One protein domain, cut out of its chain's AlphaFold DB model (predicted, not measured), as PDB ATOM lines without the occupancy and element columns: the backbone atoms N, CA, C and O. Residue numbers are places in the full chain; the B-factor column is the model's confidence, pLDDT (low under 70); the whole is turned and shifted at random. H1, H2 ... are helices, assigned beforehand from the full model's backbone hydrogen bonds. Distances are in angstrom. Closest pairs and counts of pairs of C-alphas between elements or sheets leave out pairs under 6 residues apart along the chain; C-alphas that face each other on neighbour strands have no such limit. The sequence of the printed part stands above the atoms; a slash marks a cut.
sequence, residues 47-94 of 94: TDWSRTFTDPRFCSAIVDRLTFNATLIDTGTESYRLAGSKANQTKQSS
ATOM      1  N   THR A  47      38.903 -39.419  50.749       77.88
ATOM      2  CA  THR A  47      38.449 -40.293  51.843       77.88
ATOM      3  C   THR A  47      37.490 -41.391  51.373       77.88
ATOM      4  O   THR A  47      37.522 -42.500  51.910       77.88
ATOM      5  N   ASP A  48      36.677 -41.121  50.347       81.38
ATOM      6  CA  ASP A  48      35.730 -42.087  49.770       81.38
ATOM      7  C   ASP A  48      36.424 -43.082  48.822       81.38
ATOM      8  O   ASP A  48      35.917 -44.167  48.547       81.38
ATOM      9  N   TRP A  49      37.653 -42.781  48.393       79.56
ATOM     10  CA  TRP A  49      38.426 -43.648  47.498       79.56
ATOM     11  C   TRP A  49      38.830 -44.977  48.138       79.56
ATOM     12  O   TRP A  49      39.083 -45.941  47.421       79.56
ATOM     13  N   SER A  50      38.814 -45.069  49.470       71.12
ATOM     14  CA  SER A  50      38.956 -46.335  50.203       71.12
ATOM     15  C   SER A  50      37.866 -47.361  49.854       71.12
ATOM     16  O   SER A  50      38.084 -48.565  49.974       71.12
ATOM     17  N   ARG A  51      36.701 -46.903  49.377       76.50
ATOM     18  CA  ARG A  51      35.620 -47.761  48.880       76.50
ATOM     19  C   ARG A  51      35.854 -48.221  47.441       76.50
ATOM     20  O   ARG A  51      35.410 -49.303  47.067       76.50
ATOM     21  N   THR A  52      36.519 -47.401  46.629       75.25
ATOM     22  CA  THR A  52      36.822 -47.704  45.221       75.25
ATOM     23  C   THR A  52      38.081 -48.560  45.077       75.25
ATOM     24  O   THR A  52      38.139 -49.420  44.200       75.25
ATOM     25  N   PHE A  53      39.075 -48.362  45.946       73.44
ATOM     26  CA  PHE A  53      40.329 -49.110  45.964       73.44
ATOM     27  C   PHE A  53      40.406 -49.994  47.210       73.44
ATOM     28  O   PHE A  53      40.652 -49.518  48.314       73.44
ATOM     29  N   THR A  54      40.247 -51.304  47.019       79.31
ATOM     30  CA  THR A  54      40.261 -52.304  48.100       79.31
ATOM     31  C   THR A  54      41.626 -52.438  48.786       79.31
ATOM     32  O   THR A  54      41.693 -52.893  49.926       79.31
ATOM     33  N   ASP A  55      42.718 -52.060  48.108       83.94
ATOM     34  CA  ASP A  55      44.064 -52.076  48.682       83.94
ATOM     35  C   ASP A  55      44.481 -50.678  49.191       83.94
ATOM     36  O   ASP A  55      44.611 -49.735  48.398       83.94
ATOM     37  N   PRO A  56      44.742 -50.523  50.502       81.38
ATOM     38  CA  PRO A  56      45.060 -49.224  51.090       81.38
ATOM     39  C   PRO A  56      46.431 -48.688  50.655       81.38
ATOM     40  O   PRO A  56      46.629 -47.472  50.615       81.38
ATOM     41  N   ARG A  57      47.383 -49.562  50.300       86.00
ATOM     42  CA  ARG A  57      48.717 -49.140  49.843       86.00
ATOM     43  C   ARG A  57      48.648 -48.573  48.429       86.00
ATOM     44  O   ARG A  57      49.296 -47.567  48.145       86.00
ATOM     45  N   PHE A  58      47.817 -49.163  47.576       83.62
ATOM     46  CA  PHE A  58      47.535 -48.673  46.236       83.62
ATOM     47  C   PHE A  58      46.811 -47.326  46.276       83.62
ATOM     48  O   PHE A  58      47.251 -46.386  45.617       83.62
ATOM     49  N   CYS A  59      45.772 -47.190  47.108       85.12
ATOM     50  CA  CYS A  59      45.075 -45.913  47.283       85.12
ATOM     51  C   CYS A  59      46.045 -44.802  47.714       85.12
ATOM     52  O   CYS A  59      46.066 -43.731  47.109       85.12
ATOM     53  N   SER A  60      46.901 -45.073  48.706       85.38
ATOM     54  CA  SER A  60      47.898 -44.105  49.175       85.38
ATOM     55  C   SER A  60      48.897 -43.716  48.083       85.38
ATOM     56  O   SER A  60      49.215 -42.538  47.953       85.38
ATOM     57  N   ALA A  61      49.381 -44.675  47.288       87.88
ATOM     58  CA  ALA A  61      50.351 -44.411  46.227       87.88
ATOM     59  C   ALA A  61      49.760 -43.584  45.071       87.88
ATOM     60  O   ALA A  61      50.455 -42.760  44.481       87.88
ATOM     61  N   ILE A  62      48.482 -43.789  44.741       84.94
ATOM     62  CA  ILE A  62      47.800 -42.993  43.715       84.94
ATOM     63  C   ILE A  62      47.522 -41.577  44.227       84.94
ATOM     64  O   ILE A  62      47.791 -40.617  43.510       84.94
ATOM     65  N   VAL A  63      47.029 -41.433  45.462       86.44
ATOM     66  CA  VAL A  63      46.778 -40.113  46.067       86.44
ATOM     67  C   VAL A  63      48.070 -39.297  46.159       86.44
ATOM     68  O   VAL A  63      48.059 -38.115  45.822       86.44
ATOM     69  N   ASP A  64      49.188 -39.919  46.533       87.06
ATOM     70  CA  ASP A  64      50.509 -39.277  46.555       87.06
ATOM     71  C   ASP A  64      50.888 -38.703  45.178       87.06
ATOM     72  O   ASP A  64      51.133 -37.505  45.042       87.06
ATOM     73  N   ARG A  65      50.798 -39.511  44.114       84.62
ATOM     74  CA  ARG A  65      51.105 -39.050  42.748       84.62
ATOM     75  C   ARG A  65      50.164 -37.958  42.245       84.62
ATOM     76  O   ARG A  65      50.596 -37.084  41.502       84.62
ATOM     77  N   LEU A  66      48.886 -38.013  42.619       84.06
ATOM     78  CA  LEU A  66      47.889 -37.025  42.197       84.06
ATOM     79  C   LEU A  66      47.960 -35.720  42.979       84.06
ATOM     80  O   LEU A  66      47.449 -34.720  42.494       84.06
ATOM     81  N   THR A  67      48.541 -35.725  44.175       84.94
ATOM     82  CA  THR A  67      48.713 -34.519  44.996       84.94
ATOM     83  C   THR A  67      50.094 -33.899  44.814       84.94
ATOM     84  O   THR A  67      50.254 -32.696  45.036       84.94
ATOM     85  N   PHE A  68      51.075 -34.669  44.336       82.69
ATOM     86  CA  PHE A  68      52.406 -34.170  44.018       82.69
ATOM     87  C   PHE A  68      52.343 -33.095  42.922       82.69
ATOM     88  O   PHE A  68      52.142 -33.377  41.742       82.69
ATOM     89  N   ASN A  69      52.525 -31.837  43.332       81.06
ATOM     90  CA  ASN A  69      52.507 -30.658  42.463       81.06
ATOM     91  C   ASN A  69      51.185 -30.449  41.688       81.06
ATOM     92  O   ASN A  69      51.183 -29.903  40.582       81.06
ATOM     93  N   ALA A  70      50.055 -30.870  42.264       82.62
ATOM     94  CA  ALA A  70      48.734 -30.675  41.676       82.62
ATOM     95  C   ALA A  70      47.970 -29.509  42.312       82.62
ATOM     96  O   ALA A  70      48.151 -29.169  43.480       82.62
ATOM     97  N   THR A  71      47.066 -28.910  41.534       86.81
ATOM     98  CA  THR A  71      46.068 -27.961  42.044       86.81
ATOM     99  C   THR A  71      44.753 -28.700  42.258       86.81
ATOM    100  O   THR A  71      44.184 -29.221  41.299       86.81
ATOM    101  N   LEU A  72      44.272 -28.744  43.502       86.25
ATOM    102  CA  LEU A  72      42.971 -29.322  43.834       86.25
ATOM    103  C   LEU A  72      41.883 -28.251  43.705       86.25
ATOM    104  O   LEU A  72      41.986 -27.187  44.310       86.25
ATOM    105  N   ILE A  73      40.844 -28.546  42.925       87.44
ATOM    106  CA  ILE A  73      39.685 -27.673  42.733       87.44
ATOM    107  C   ILE A  73      38.449 -28.446  43.185       87.44
ATOM    108  O   ILE A  73      38.133 -29.484  42.607       87.44
ATOM    109  N   ASP A  74      37.754 -27.932  44.198       86.81
ATOM    110  CA  ASP A  74      36.423 -28.408  44.568       86.81
ATOM    111  C   ASP A  74      35.386 -27.659  43.720       86.81
ATOM    112  O   ASP A  74      35.250 -26.437  43.815       86.81
ATOM    113  N   THR A  75      34.695 -28.383  42.838       84.50
ATOM    114  CA  THR A  75      33.687 -27.813  41.932       84.50
ATOM    115  C   THR A  75      32.358 -27.513  42.629       84.50
ATOM    116  O   THR A  75      31.471 -26.924  42.010       84.50
ATOM    117  N   GLY A  76      32.203 -27.907  43.898       84.94
ATOM    118  CA  GLY A  76      30.965 -27.766  44.651       84.94
ATOM    119  C   GLY A  76      29.846 -28.684  44.148       84.94
ATOM    120  O   GLY A  76      30.044 -29.576  43.325       84.94
ATOM    121  N   THR A  77      28.634 -28.462  44.656       84.00
ATOM    122  CA  THR A  77      27.467 -29.333  44.418       84.00
ATOM    123  C   THR A  77      26.539 -28.836  43.306       84.00
ATOM    124  O   THR A  77      25.438 -29.362  43.120       84.00
ATOM    125  N   GLU A  78      26.925 -27.784  42.585       83.56
ATOM    126  CA  GLU A  78      26.070 -27.180  41.568       83.56
ATOM    127  C   GLU A  78      26.142 -27.947  40.244       83.56
ATOM    128  O   GLU A  78      27.136 -27.942  39.522       83.56
ATOM    129  N   SER A  79      25.035 -28.596  39.883       83.00
ATOM    130  CA  SER A  79      24.910 -29.276  38.596       83.00
ATOM    131  C   SER A  79      24.445 -28.311  37.508       83.00
ATOM    132  O   SER A  79      23.285 -27.887  37.482       83.00
ATOM    133  N   TYR A  80      25.327 -28.044  36.541       86.38
ATOM    134  CA  TYR A  80      25.012 -27.247  35.349       86.38
ATOM    135  C   TYR A  80      23.779 -27.778  34.598       86.38
ATOM    136  O   TYR A  80      22.895 -27.020  34.194       86.38
ATOM    137  N   ARG A  81      23.679 -29.108  34.448       86.62
ATOM    138  CA  ARG A  81      22.563 -29.756  33.740       86.62
ATOM    139  C   ARG A  81      21.237 -29.532  34.467       86.62
ATOM    140  O   ARG A  81      20.236 -29.226  33.824       86.62
ATOM    141  N   LEU A  82      21.242 -29.645  35.798       87.50
ATOM    142  CA  LEU A  82      20.043 -29.458  36.614       87.50
ATOM    143  C   LEU A  82      19.551 -28.007  36.575       87.50
ATOM    144  O   LEU A  82      18.346 -27.778  36.468       87.50
ATOM    145  N   ALA A  83      20.464 -27.035  36.630       86.31
ATOM    146  CA  ALA A  83      20.118 -25.619  36.522       86.31
ATOM    147  C   ALA A  83      19.399 -25.309  35.193       86.31
ATOM    148  O   ALA A  83      18.364 -24.638  35.188       86.31
ATOM    149  N   GLY A  84      19.878 -25.879  34.081       87.69
ATOM    150  CA  GLY A  84      19.235 -25.751  32.769       87.69
ATOM    151  C   GLY A  84      17.834 -26.373  32.705       87.69
ATOM    152  O   GLY A  84      16.916 -25.772  32.145       87.69
ATOM    153  N   SER A  85      17.631 -27.546  33.315       88.00
ATOM    154  CA  SER A  85      16.304 -28.176  33.395       88.00
ATOM    155  C   SER A  85      15.317 -27.350  34.222       88.00
ATOM    156  O   SER A  85      14.188 -27.144  33.777       88.00
ATOM    157  N   LYS A  86      15.742 -26.820  35.378       88.62
ATOM    158  CA  LYS A  86      14.901 -25.955  36.224       88.62
ATOM    159  C   LYS A  86      14.457 -24.695  35.477       88.62
ATOM    160  O   LYS A  86      13.278 -24.361  35.498       88.62
ATOM    161  N   ALA A  87      15.369 -24.044  34.753       84.25
ATOM    162  CA  ALA A  87      15.051 -22.849  33.971       84.25
ATOM    163  C   ALA A  87      14.015 -23.110  32.861       84.25
ATOM    164  O   ALA A  87      13.179 -22.251  32.583       84.25
ATOM    165  N   ASN A  88      14.041 -24.293  32.238       82.06
ATOM    166  CA  ASN A  88      13.051 -24.676  31.229       82.06
ATOM    167  C   ASN A  88      11.704 -25.077  31.842       82.06
ATOM    168  O   ASN A  88      10.667 -24.754  31.268       82.06
ATOM    169  N   GLN A  89      11.701 -25.720  33.013       79.69
ATOM    170  CA  GLN A  89      10.468 -26.070  33.721       79.69
ATOM    171  C   GLN A  89       9.686 -24.819  34.139       79.69
ATOM    172  O   GLN A  89       8.484 -24.747  33.896       79.69
ATOM    173  N   THR A  90      10.368 -23.803  34.676       75.12
ATOM    174  CA  THR A  90       9.734 -22.525  35.041       75.12
ATOM    175  C   THR A  90       9.115 -21.812  33.834       75.12
ATOM    176  O   THR A  90       8.107 -21.131  33.978       75.12
ATOM    177  N   LYS A  91       9.676 -21.982  32.627       69.00
ATOM    178  CA  LYS A  91       9.114 -21.419  31.386       69.00
ATOM    179  C   LYS A  91       7.900 -22.179  30.854       69.00
ATOM    180  O   LYS A  91       7.116 -21.593  30.124       69.00
ATOM    181  N   GLN A  92       7.770 -23.468  31.162       67.12
ATOM    182  CA  GLN A  92       6.636 -24.290  30.725       67.12
ATOM    183  C   GLN A  92       5.411 -24.141  31.636       67.12
ATOM    184  O   GLN A  92       4.309 -24.493  31.227       67.12
ATOM    185  N   SER A  93       5.593 -23.635  32.858       58.09
ATOM    186  CA  SER A  93       4.515 -23.388  33.819       58.09
ATOM    187  C   SER A  93       3.961 -21.953  33.776       58.09
ATOM    188  O   SER A  93       3.454 -21.475  34.791       58.09
ATOM    189  N   SER A  94       4.100 -21.235  32.658       50.19
ATOM    190  CA  SER A  94       3.557 -19.879  32.440       50.19
ATOM    191  C   SER A  94       2.857 -19.765  31.097       50.19
ATOM    192  O   SER A  94       3.270 -20.484  30.161       50.19
TER     193      SER A  94
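This is residues 47 to 94 of the 94 residues of the protein "Transposase" of Streptomyces jeddahensis (UniProt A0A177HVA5). The longest helix, H3, forms the far part of a long arm, residues 64 to 94, which stands free and sticks out from a small head of H1 and the first part of H2. An open link, residues 68 to 79, lies between H2 and H3. The printed part has 48 residues with three named helices, H1, H2, H3 in chain order, and no named strand: all helix, extended, with a radius of gyration of the C-alphas of 18.7 A and spans of 56 by 25 by 11 A.

H3, residues 80 to 92, runs 19.2 A from C-alpha 80 at (25.012, -27.247, 35.349) to C-alpha 92 at (6.636, -24.290, 30.725). H2, residues 56 to 67, is 16.3 A long. H1, residues 49 to 52, is 4.9 A long and begins at (38.426, -43.648, 47.498).

H3 is apart from H1 and H2. H2, with residues 56 to 59 alone, and H1 only just touch, only at the corner by their tight link, with 3 pairs of C-alphas within 8 A; the closest C-alphas, of Ser 50 and Cys 59, are 6.8 A apart. Every O i to N i+4 pair is within hydrogen-bond range in H2, and 8 of 9 in H3; H1 is too short for one.

The C-alphas farthest apart, of Arg 57 and Ser 94, are 56.6 A apart. The printed part has no cut, and the link from H2 to H3 is long. Residues 91 to 94 have pLDDT under 70.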